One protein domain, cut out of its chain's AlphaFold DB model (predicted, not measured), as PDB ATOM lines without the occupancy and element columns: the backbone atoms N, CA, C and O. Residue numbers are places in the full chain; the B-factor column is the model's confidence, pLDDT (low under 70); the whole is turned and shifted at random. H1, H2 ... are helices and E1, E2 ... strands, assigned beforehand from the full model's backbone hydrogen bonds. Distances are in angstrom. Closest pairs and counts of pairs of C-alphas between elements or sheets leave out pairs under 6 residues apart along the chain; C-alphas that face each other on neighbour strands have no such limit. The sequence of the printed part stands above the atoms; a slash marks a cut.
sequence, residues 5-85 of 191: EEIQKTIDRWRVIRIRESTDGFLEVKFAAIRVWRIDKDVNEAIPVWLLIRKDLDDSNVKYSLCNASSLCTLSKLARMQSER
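What this domain is: This is residues 5 to 85 of the 191 residues of the protein "IS701 family transposase" of Methanospirillum sp (UniProt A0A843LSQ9). One strongly twisted sheet of four strands curls round a single helix, H2, while a short first helix, H1, only grazes the sheet. The turn between E1 and E2 and the link between E2 and E3 lie at the two ends of the long axis. The printed part has 81 residues, with two named helices and four named strands in the order H1 E1 E2 E3 E4 H2; the sheet has the order E1 - E2 - E3 - E4, all antiparallel, and the class is mixed, helices and strands. The whole is only just compact, close to loose, with a radius of gyration of the C-alphas of 13.7 A, and its spans of 47 by 24 by 21 A make it only just elongated.

How they stand to each other: H1, residues 5 to 9, only grazes the sheet, with its residues 5 to 8. E1, residues 15 to 22, forms a hairpin with E2, residues 25 to 38; N 17 and O 29 are within hydrogen-bond range at 2.9 A. E2 bends by 65 degrees at residue 35 and is near H1. E3, residues 47 to 55, forms a hairpin with E2, with directions at 151 degrees and N 34 and O 51 at 3.0 A. The closest C-alphas of H1 and E3 are those of Gln 8 and Ile 53, 7.6 A apart. E4, residues 62 to 67, forms a hairpin with E3, with N 52 and O 65 at 2.8 A. The four strands are a meander, each the antiparallel neighbour of the one before, and E1 and E4 are the edge strands. H2, residues 75 to 83, is on the sheet, which curls round it. Its closest C-alpha pair with E1 is Ile 19 and Arg 80, 5.5 A; with E2 it is Phe 31 and Ala 79, 6.8 A; with E3 it is Leu 52 and Leu 78, 7.5 A. H1 and H2 are apart. In H1 and H2 every O i to N i+4 pair is within hydrogen-bond range.

Where its parts are: H1 begins at C-alpha 5, (503.661, 553.028, 388.224), and is 6.5 A long from first to last C-alpha. E1 measures 19.7 A, E2 36.1 A, E3 25.2 A and E4 16.4 A. E2 begins at C-alpha 25, (510.758, 580.282, 378.455). H2, 12.4 A long, ends at C-alpha 83, (502.013, 572.684, 388.898).

The domain as a whole: The two C-alphas farthest apart are those of Asp 24 and Asn 44, 46.6 A. The printed part has no cut. The links H1 to E1 and E1 to E2 are tight, the other three are short, and no link is long. The mean pLDDT of the printed part is 90.9, and no printed residue is under 70.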
ATOM      1  N   GLU A   5     502.704 553.354 389.289       89.75
ATOM      2  CA  GLU A   5     503.661 553.028 388.224       89.75
ATOM      3  C   GLU A   5     503.122 551.974 387.246       89.75
ATOM      4  O   GLU A   5     503.393 552.043 386.050       89.75
ATOM      5  N   GLU A   6     502.339 551.007 387.733       90.81
ATOM      6  CA  GLU A   6     501.697 549.989 386.892       90.81
ATOM      7  C   GLU A   6     500.597 550.626 386.044       90.81
ATOM      8  O   GLU A   6     500.510 550.363 384.848       90.81
ATOM      9  N   ILE A   7     499.827 551.545 386.639       89.69
ATOM     10  CA  ILE A   7     498.822 552.340 385.922       89.69
ATOM     11  C   ILE A   7     499.492 553.240 384.883       89.69
ATOM     12  O   ILE A   7     498.972 553.396 383.790       89.69
ATOM     13  N   GLN A   8     500.663 553.814 385.171       90.62
ATOM     14  CA  GLN A   8     501.381 554.622 384.184       90.62
ATOM     15  C   GLN A   8     501.732 553.821 382.923       90.62
ATOM     16  O   GLN A   8     501.674 554.366 381.822       90.62
ATOM     17  N   LYS A   9     502.125 552.550 383.068       89.50
ATOM     18  CA  LYS A   9     502.524 551.701 381.933       89.50
ATOM     19  C   LYS A   9     501.378 551.420 380.964       89.50
ATOM     20  O   LYS A   9     501.652 551.101 379.818       89.50
ATOM     21  N   THR A  10     500.125 551.554 381.401       90.06
ATOM     22  CA  THR A  10     498.949 551.398 380.532       90.06
ATOM     23  C   THR A  10     498.563 552.695 379.810       90.06
ATOM     24  O   THR A  10     497.592 552.718 379.056       90.06
ATOM     25  N   ILE A  11     499.295 553.794 380.039       90.44
ATOM     26  CA  ILE A  11     499.023 555.093 379.424       90.44
ATOM     27  C   ILE A  11     499.823 555.260 378.140       90.44
ATOM     28  O   ILE A  11     500.994 555.649 378.165       90.44
ATOM     29  N   ASP A  12     499.124 555.128 377.020       87.25
ATOM     30  CA  ASP A  12     499.708 555.367 375.696       87.25
ATOM     31  C   ASP A  12     499.544 556.826 375.236       87.25
ATOM     32  O   ASP A  12     500.305 557.334 374.415       87.25
ATOM     33  N   ARG A  13     498.545 557.540 375.775       89.88
ATOM     34  CA  ARG A  13     498.192 558.903 375.342       89.88
ATOM     35  C   ARG A  13     498.732 559.968 376.289       89.88
ATOM     36  O   ARG A  13     498.078 560.346 377.260       89.88
ATOM     37  N   TRP A  14     499.889 560.514 375.935       94.31
ATOM     38  CA  TRP A  14     500.492 561.675 376.590       94.31
ATOM     39  C   TRP A  14     500.227 562.947 375.794       94.31
ATOM     40  O   TRP A  14     500.253 562.941 374.565       94.31
ATOM     41  N   ARG A  15     499.983 564.062 376.487       95.19
ATOM     42  CA  ARG A  15     499.855 565.379 375.852       95.19
ATOM     43  C   ARG A  15     500.911 566.324 376.387       95.19
ATOM     44  O   ARG A  15     501.097 566.411 377.596       95.19
ATOM     45  N   VAL A  16     501.568 567.049 375.487       95.50
ATOM     46  CA  VAL A  16     502.461 568.143 375.874       95.50
ATOM     47  C   VAL A  16     501.613 569.359 376.235       95.50
ATOM     48  O   VAL A  16     500.745 569.769 375.462       95.50
ATOM     49  N   ILE A  17     501.819 569.902 377.433       94.44
ATOM     50  CA  ILE A  17     501.063 571.040 377.961       94.44
ATOM     51  C   ILE A  17     502.031 572.130 378.409       94.44
ATOM     52  O   ILE A  17     502.920 571.886 379.223       94.44
ATOM     53  N   ARG A  18     501.798 573.353 377.922       93.44
ATOM     54  CA  ARG A  18     502.412 574.583 378.438       93.44
ATOM     55  C   ARG A  18     501.735 574.965 379.747       93.44
ATOM     56  O   ARG A  18     500.544 575.271 379.757       93.44
ATOM     57  N   ILE A  19     502.480 574.936 380.847       90.12
ATOM     58  CA  ILE A  19     501.946 575.242 382.179       90.12
ATOM     59  C   ILE A  19     502.038 576.735 382.468       90.12
ATOM     60  O   ILE A  19     501.051 577.360 382.855       90.12
ATOM     61  N   ARG A  20     503.247 577.286 382.356       85.25
ATOM     62  CA  ARG A  20     503.551 578.668 382.719       85.25
ATOM     63  C   ARG A  20     504.785 579.156 381.987       85.25
ATOM     64  O   ARG A  20     505.598 578.350 381.545       85.25
ATOM     65  N   GLU A  21     504.939 580.464 381.943       83.19
ATOM     66  CA  GLU A  21     506.195 581.103 381.581       83.19
ATOM     67  C   GLU A  21     507.188 581.006 382.752       83.19
ATOM     68  O   GLU A  21     506.804 581.038 383.927       83.19
ATOM     69  N   SER A  22     508.457 580.818 382.425       78.44
ATOM     70  CA  SER A  22     509.595 580.776 383.340       78.44
ATOM     71  C   SER A  22     510.705 581.678 382.795       78.44
ATOM     72  O   SER A  22     510.579 582.220 381.697       78.44
ATOM     73  N   THR A  23     511.794 581.838 383.546       72.12
ATOM     74  CA  THR A  23     512.975 582.586 383.081       72.12
ATOM     75  C   THR A  23     513.568 582.015 381.795       72.12
ATOM     76  O   THR A  23     514.018 582.786 380.956       72.12
ATOM     77  N   ASP A  24     513.479 580.696 381.604       76.50
ATOM     78  CA  ASP A  24     514.052 579.986 380.453       76.50
ATOM     79  C   ASP A  24     512.998 579.703 379.362       76.50
ATOM     80  O   ASP A  24     513.143 578.800 378.540       76.50
ATOM     81  N   GLY A  25     511.898 580.466 379.358       83.88
ATOM     82  CA  GLY A  25     510.758 580.282 378.455       83.88
ATOM     83  C   GLY A  25     509.625 579.463 379.076       83.88
ATOM     84  O   GLY A  25     509.487 579.373 380.295       83.88
ATOM     85  N   PHE A  26     508.743 578.893 378.255       85.69
ATOM     86  CA  PHE A  26     507.595 578.140 378.767       85.69
ATOM     87  C   PHE A  26     508.005 576.802 379.388       85.69
ATOM     88  O   PHE A  26     508.661 575.981 378.758       85.69
ATOM     89  N   LEU A  27     507.516 576.544 380.602       86.81
ATOM     90  CA  LEU A  27     507.555 575.218 381.202       86.81
ATOM     91  C   LEU A  27     506.537 574.319 380.492       86.81
ATOM     92  O   LEU A  27     505.327 574.399 380.742       86.81
ATOM     93  N   GLU A  28     507.053 573.466 379.621       92.75
ATOM     94  CA  GLU A  28     506.321 572.424 378.911       92.75
ATOM     95  C   GLU A  28     506.541 571.064 379.570       92.75
ATOM     96  O   GLU A  28     507.637 570.744 380.024       92.75
ATOM     97  N   VAL A  29     505.478 570.263 379.658       93.31
ATOM     98  CA  VAL A  29     505.527 568.934 380.283       93.31
ATOM     99  C   VAL A  29     504.691 567.935 379.507       93.31
ATOM    100  O   VAL A  29     503.667 568.303 378.928       93.31
ATOM    101  N   LYS A  30     505.068 566.657 379.563       95.62
ATOM    102  CA  LYS A  30     504.185 565.561 379.153       95.62
ATOM    103  C   LYS A  30     503.226 565.268 380.300       95.62
ATOM    104  O   LYS A  30     503.645 565.073 381.440       95.62
ATOM    105  N   PHE A  31     501.934 565.237 380.012       96.88
ATOM    106  CA  PHE A  31     500.906 565.097 381.031       96.88
ATOM    107  C   PHE A  31     499.829 564.098 380.620       96.88
ATOM    108  O   PHE A  31     499.387 564.073 379.466       96.88
ATOM    109  N   ALA A  32     499.378 563.318 381.595       96.44
ATOM    110  CA  ALA A  32     498.253 562.407 381.492       96.44
ATOM    111  C   ALA A  32     497.381 562.511 382.749       96.44
ATOM    112  O   ALA A  32     497.875 562.741 383.854       96.44
ATOM    113  N   ALA A  33     496.071 562.338 382.581       95.94
ATOM    114  CA  ALA A  33     495.129 562.271 383.690       95.94
ATOM    115  C   ALA A  33     494.134 561.139 383.456       95.94
ATOM    116  O   ALA A  33     493.545 561.045 382.379       95.94
ATOM    117  N   ILE A  34     493.939 560.300 384.469       94.69
ATOM    118  CA  ILE A  34     493.036 559.145 384.414       94.69
ATOM    119  C   ILE A  34     492.156 559.141 385.656       94.69
ATOM    120  O   ILE A  34     492.584 559.555 386.732       94.69
ATOM    121  N   ARG A  35     490.907 558.692 385.518       94.00
ATOM    122  CA  ARG A  35     490.022 558.489 386.669       94.00
ATOM    123  C   ARG A  35     490.381 557.178 387.357       94.00
ATOM    124  O   ARG A  35     490.418 556.132 386.720       94.00
ATOM    125  N   VAL A  36     490.636 557.256 388.655       93.81
ATOM    126  CA  VAL A  36     490.953 556.113 389.510       93.81
ATOM    127  C   VAL A  36     490.061 556.133 390.743       93.81
ATOM    128  O   VAL A  36     489.546 557.178 391.144       93.81
ATOM    129  N   TRP A  37     489.900 554.971 391.359       92.38
ATOM    130  CA  TRP A  37     489.160 554.821 392.601       92.38
ATOM    131  C   TRP A  37     490.145 554.765 393.763       92.38
ATOM    132  O   TRP A  37     490.999 553.879 393.817       92.38
ATOM    133  N   ARG A  38     490.056 555.741 394.668       90.50
ATOM    134  CA  ARG A  38     490.846 555.777 395.899       90.50
ATOM    135  C   ARG A  38     490.052 555.107 397.013       90.50
ATOM    136  O   ARG A  38     488.889 555.440 397.209       90.50
ATOM    137  N   ILE A  39     490.694 554.198 397.737       87.81
ATOM    138  CA  ILE A  39     490.158 553.587 398.956       87.81
ATOM    139  C   ILE A  39     491.084 554.019 400.091       87.81
ATOM    140  O   ILE A  39     492.280 553.724 400.049       87.81
ATOM    141  N   ASP A  40     490.541 554.750 401.059       84.88
ATOM    142  CA  ASP A  40     491.270 555.194 402.247       84.88
ATOM    143  C   ASP A  40     491.002 554.223 403.403       84.88
ATOM    144  O   ASP A  40     489.957 553.584 403.451       84.88
ATOM    145  N   LYS A  41     491.941 554.098 404.351       80.06
ATOM    146  CA  LYS A  41     491.822 553.133 405.463       80.06
ATOM    147  C   LYS A  41     490.571 553.346 406.322       80.06
ATOM    148  O   LYS A  41     490.031 552.378 406.843       80.06
ATOM    149  N   ASP A  42     490.129 554.596 406.432       80.44
ATOM    150  CA  ASP A  42     489.040 555.016 407.316       80.44
ATOM    151  C   ASP A  42     487.707 555.214 406.570       80.44
ATOM    152  O   ASP A  42     486.698 555.562 407.182       80.44
ATOM    153  N   VAL A  43     487.686 555.014 405.246       75.00
ATOM    154  CA  VAL A  43     486.503 555.223 404.402       75.00
ATOM    155  C   VAL A  43     486.197 553.933 403.655       75.00
ATOM    156  O   VAL A  43     486.947 553.517 402.777       75.00
ATOM    157  N   ASN A  44     485.066 553.309 403.988       75.69
ATOM    158  CA  ASN A  44     484.664 552.027 403.401       75.69
ATOM    159  C   ASN A  44     484.082 552.156 401.976       75.69
ATOM    160  O   ASN A  44     483.672 551.169 401.373       75.69
ATOM    161  N   GLU A  45     484.044 553.375 401.435       85.06
ATOM    162  CA  GLU A  45     483.555 553.681 400.095       85.06
ATOM    163  C   GLU A  45     484.689 554.170 399.197       85.06
ATOM    164  O   GLU A  45     485.510 555.012 399.572       85.06
ATOM    165  N   ALA A  46     484.725 553.648 397.974       88.50
ATOM    166  CA  ALA A  46     485.695 554.070 396.984       88.50
ATOM    167  C   ALA A  46     485.344 555.472 396.459       88.50
ATOM    168  O   ALA A  46     484.240 555.711 395.972       88.50
ATOM    169  N   ILE A  47     486.307 556.393 396.498       90.69
ATOM    170  CA  ILE A  47     486.121 557.778 396.058       90.69
ATOM    171  C   ILE A  47     486.723 557.948 394.654       90.69
ATOM    172  O   ILE A  47     487.920 557.692 394.466       90.69
ATOM    173  N   PRO A  48     485.954 558.420 393.653       92.94
ATOM    174  CA  PRO A  48     486.465 558.622 392.305       92.94
ATOM    175  C   PRO A  48     487.298 559.909 392.223       92.94
ATOM    176  O   PRO A  48     486.784 561.030 392.287       92.94
ATOM    177  N   VAL A  49     488.599 559.759 391.996       95.25
ATOM    178  CA  VAL A  49     489.567 560.859 391.900       95.25
ATOM    179  C   VAL A  49     490.312 560.820 390.567       95.25
ATOM    180  O   VAL A  49     490.265 559.849 389.819       95.25
ATOM    181  N   TRP A  50     490.978 561.912 390.224       96.50
ATOM    182  CA  TRP A  50     491.939 561.954 389.129       96.50
ATOM    183  C   TRP A  50     493.314 561.514 389.626       96.50
ATOM    184  O   TRP A  50     493.805 562.069 390.605       96.50
ATOM    185  N   LEU A  51     493.955 560.586 388.920       95.94
ATOM    186  CA  LEU A  51     495.396 560.372 388.965       95.94
ATOM    187  C   LEU A  51     496.038 561.251 387.894       95.94
ATOM    188  O   LEU A  51     495.808 561.053 386.702       95.94
ATOM    189  N   LEU A  52     496.817 562.231 388.337       96.31
ATOM    190  CA  LEU A  52     497.571 563.151 387.498       96.31
ATOM    191  C   LEU A  52     499.009 562.661 387.413       96.31
ATOM    192  O   LEU A  52     499.663 562.487 388.445       96.31
ATOM    193  N   ILE A  53     499.499 562.465 386.194       96.06
ATOM    194  CA  ILE A  53     500.867 562.028 385.940       96.06
ATOM    195  C   ILE A  53     501.538 563.048 385.039       96.06
ATOM    196  O   ILE A  53     501.063 563.348 383.944       96.06
ATOM    197  N   ARG A  54     502.656 563.578 385.518       94.94
ATOM    198  CA  ARG A  54     503.481 564.546 384.809       94.94
ATOM    199  C   ARG A  54     504.867 563.967 384.607       94.94
ATOM    200  O   ARG A  54     505.431 563.423 385.553       94.94
ATOM    201  N   LYS A  55     505.422 564.170 383.417       94.31
ATOM    202  CA  LYS A  55     506.832 563.944 383.116       94.31
ATOM    203  C   LYS A  55     507.466 565.198 382.548       94.31
ATOM    204  O   LYS A  55     506.798 565.981 381.861       94.31
ATOM    205  N   ASP A  56     508.745 565.366 382.828       92.62
ATOM    206  CA  ASP A  56     509.555 566.333 382.100       92.62
ATOM    207  C   ASP A  56     509.721 565.866 380.637       92.62
ATOM    208  O   ASP A  56     509.430 564.715 380.298       92.62
ATOM    209  N   LEU A  57     510.068 566.775 379.721       91.88
ATOM    210  CA  LEU A  57     510.057 566.473 378.280       91.88
ATOM    211  C   LEU A  57     511.062 565.382 377.883       91.88
ATOM    212  O   LEU A  57     510.809 564.628 376.941       91.88
ATOM    213  N   ASP A  58     512.158 565.288 378.628       91.44
ATOM    214  CA  ASP A  58     513.218 564.288 378.511       91.44
ATOM    215  C   ASP A  58     512.912 562.987 379.277       91.44
ATOM    216  O   ASP A  58     513.747 562.091 379.326       91.44
ATOM    217  N   ASP A  59     511.722 562.879 379.879       87.94
ATOM    218  CA  ASP A  59     511.288 561.761 380.724       87.94
ATOM    219  C   ASP A  59     512.183 561.499 381.954       87.94
ATOM    220  O   ASP A  59     512.055 560.452 382.593       87.94
ATOM    221  N   SER A  60     513.040 562.452 382.339       91.19
ATOM    222  CA  SER A  60     513.986 562.306 383.458       91.19
ATOM    223  C   SER A  60     513.302 562.227 384.824       91.19
ATOM    224  O   SER A  60     513.794 561.571 385.743       91.19
ATOM    225  N   ASN A  61     512.157 562.893 384.965       93.12
ATOM    226  CA  ASN A  61     511.429 562.993 386.218       93.12
ATOM    227  C   ASN A  61     509.938 562.741 386.011       93.12
ATOM    228  O   ASN A  61     509.333 563.267 385.075       93.12
ATOM    229  N   VAL A  62     509.338 561.979 386.925       94.06
ATOM    230  CA  VAL A  62     507.910 561.661 386.927       94.06
ATOM    231  C   VAL A  62     507.291 562.050 388.261       94.06
ATOM    232  O   VAL A  62     507.778 561.676 389.327       94.06
ATOM    233  N   LYS A  63     506.169 562.769 388.208       94.00
ATOM    234  CA  LYS A  63     505.404 563.181 389.386       94.00
ATOM    235  C   LYS A  63     503.974 562.670 389.309       94.00
ATOM    236  O   LYS A  63     503.287 562.860 388.304       94.00
ATOM    237  N   TYR A  64     503.517 562.095 390.415       95.00
ATOM    238  CA  TYR A  64     502.156 561.594 390.586       95.00
ATOM    239  C   TYR A  64     501.400 562.458 391.591       95.00
ATOM    240  O   TYR A  64     501.954 562.896 392.602       95.00
ATOM    241  N   SER A  65     500.122 562.722 391.338       94.94
ATOM    242  CA  SER A  65     499.251 563.397 392.306       94.94
ATOM    243  C   SER A  65     497.810 562.941 392.157       94.94
ATOM    244  O   SER A  65     497.376 562.604 391.060       94.94
ATOM    245  N   LEU A  66     497.057 562.973 393.254       94.50
ATOM    246  CA  LEU A  66     495.616 562.750 393.230       94.50
ATOM    247  C   LEU A  66     494.877 564.090 393.268       94.50
ATOM    248  O   LEU A  66     495.296 565.010 393.967       94.50
ATOM    249  N   CYS A  67     493.778 564.203 392.525       94.56
ATOM    250  CA  CYS A  67     492.968 565.416 392.468       94.56
ATOM    251  C   CYS A  67     491.471 565.085 392.508       94.56
ATOM    252  O   CYS A  67     490.986 564.224 391.780       94.56
ATOM    253  N   ASN A  68     490.721 565.794 393.346       94.56
ATOM    254  CA  ASN A  68     489.270 565.655 393.498       94.56
ATOM    255  C   ASN A  68     488.470 566.616 392.594       94.56
ATOM    256  O   ASN A  68     487.293 566.860 392.846       94.56
ATOM    257  N   ALA A  69     489.091 567.191 391.559       95.00
ATOM    258  CA  ALA A  69     488.400 568.069 390.620       95.00
ATOM    259  C   ALA A  69     487.259 567.343 389.884       95.00
ATOM    260  O   ALA A  69     487.297 566.128 389.680       95.00
ATOM    261  N   SER A  70     486.270 568.119 389.427       94.31
ATOM    262  CA  SER A  70     485.160 567.621 388.604       94.31
ATOM    263  C   SER A  70     485.656 566.825 387.388       94.31
ATOM    264  O   SER A  70     486.719 567.112 386.829       94.31
ATOM    265  N   SER A  71     484.867 565.845 386.945       92.19
ATOM    266  CA  SER A  71     485.111 565.094 385.708       92.19
ATOM    267  C   SER A  71     485.094 565.980 384.456       92.19
ATOM    268  O   SER A  71     485.701 565.625 383.451       92.19
ATOM    269  N   LEU A  72     484.455 567.153 384.528       93.50
ATOM    270  CA  LEU A  72     484.396 568.145 383.448       93.50
ATOM    271  C   LEU A  72     485.663 569.019 383.360       93.50
ATOM    272  O   LEU A  72     485.755 569.903 382.510       93.50
ATOM    273  N   CYS A  73     486.630 568.830 384.264       94.75
ATOM    274  CA  CYS A  73     487.853 569.623 384.283       94.75
ATOM    275  C   CYS A  73     488.728 569.305 383.061       94.75
ATOM    276  O   CYS A  73     489.011 568.145 382.764       94.75
ATOM    277  N   THR A  74     489.196 570.339 382.363       94.88
ATOM    278  CA  THR A  74     490.066 570.157 381.200       94.88
ATOM    279  C   THR A  74     491.452 569.674 381.621       94.88
ATOM    280  O   THR A  74     491.964 570.041 382.682       94.88
ATOM    281  N   LEU A  75     492.109 568.904 380.749       94.19
ATOM    282  CA  LEU A  75     493.452 568.385 381.016       94.19
ATOM    283  C   LEU A  75     494.460 569.508 381.320       94.19
ATOM    284  O   LEU A  75     495.238 569.400 382.261       94.19
ATOM    285  N   SER A  76     494.393 570.620 380.581       93.19
ATOM    286  CA  SER A  76     495.239 571.796 380.813       93.19
ATOM    287  C   SER A  76     495.007 572.426 382.188       93.19
ATOM    288  O   SER A  76     495.962 572.851 382.835       93.19
ATOM    289  N   LYS A  77     493.757 572.456 382.674       94.25
ATOM    290  CA  LYS A  77     493.440 572.966 384.013       94.25
ATOM    291  C   LYS A  77     493.979 572.038 385.102       94.25
ATOM    292  O   LYS A  77     494.565 572.532 386.060       94.25
ATOM    293  N   LEU A  78     493.860 570.720 384.931       95.56
ATOM    294  CA  LEU A  78     494.446 569.733 385.847       95.56
ATOM    295  C   LEU A  78     495.980 569.842 385.903       95.56
ATOM    296  O   LEU A  78     496.554 569.870 386.991       95.56
ATOM    297  N   ALA A  79     496.636 569.973 384.748       94.31
ATOM    298  CA  ALA A  79     498.086 570.142 384.659       94.31
ATOM    299  C   ALA A  79     498.565 571.436 385.326       94.31
ATOM    300  O   ALA A  79     499.566 571.436 386.052       94.31
ATOM    301  N   ARG A  80     497.816 572.528 385.129       92.25
ATOM    302  CA  ARG A  80     498.058 573.791 385.821       92.25
ATOM    303  C   ARG A  80     497.942 573.607 387.329       92.25
ATOM    304  O   ARG A  80     498.916 573.876 388.019       92.25
ATOM    305  N   MET A  81     496.821 573.072 387.822       92.81
ATOM    306  CA  MET A  81     496.588 572.835 389.255       92.81
ATOM    307  C   MET A  81     497.706 572.013 389.906       92.81
ATOM    308  O   MET A  81     498.187 572.393 390.970       92.81
ATOM    309  N   GLN A  82     498.167 570.931 389.265       93.50
ATOM    310  CA  GLN A  82     499.282 570.129 389.792       93.50
ATOM    311  C   GLN A  82     500.586 570.940 389.900       93.50
ATOM    312  O   GLN A  82     501.417 570.697 390.773       93.50
ATOM    313  N   SER A  83     500.771 571.921 389.021       90.31
ATOM    314  CA  SER A  83     502.013 572.684 388.898       90.31
ATOM    315  C   SER A  83     502.038 573.986 389.708       90.31
ATOM    316  O   SER A  83     503.093 574.618 389.805       90.31
ATOM    317  N   GLU A  84     500.920 574.373 390.332       89.44
ATOM    318  CA  GLU A  84     500.824 575.562 391.194       89.44
ATOM    319  C   GLU A  84     501.634 575.416 392.501       89.44
ATOM    320  O   GLU A  84     501.965 576.423 393.124       89.44
ATOM    321  N   ARG A  85     502.040 574.193 392.898       87.44
ATOM    322  CA  ARG A  85     502.878 573.942 394.095       87.44
ATOM    323  C   ARG A  85     504.117 574.841 394.152       87.44
ATOM    324  O   ARG A  85     504.491 575.305 395.222       87.44
TER     325      ARG A  85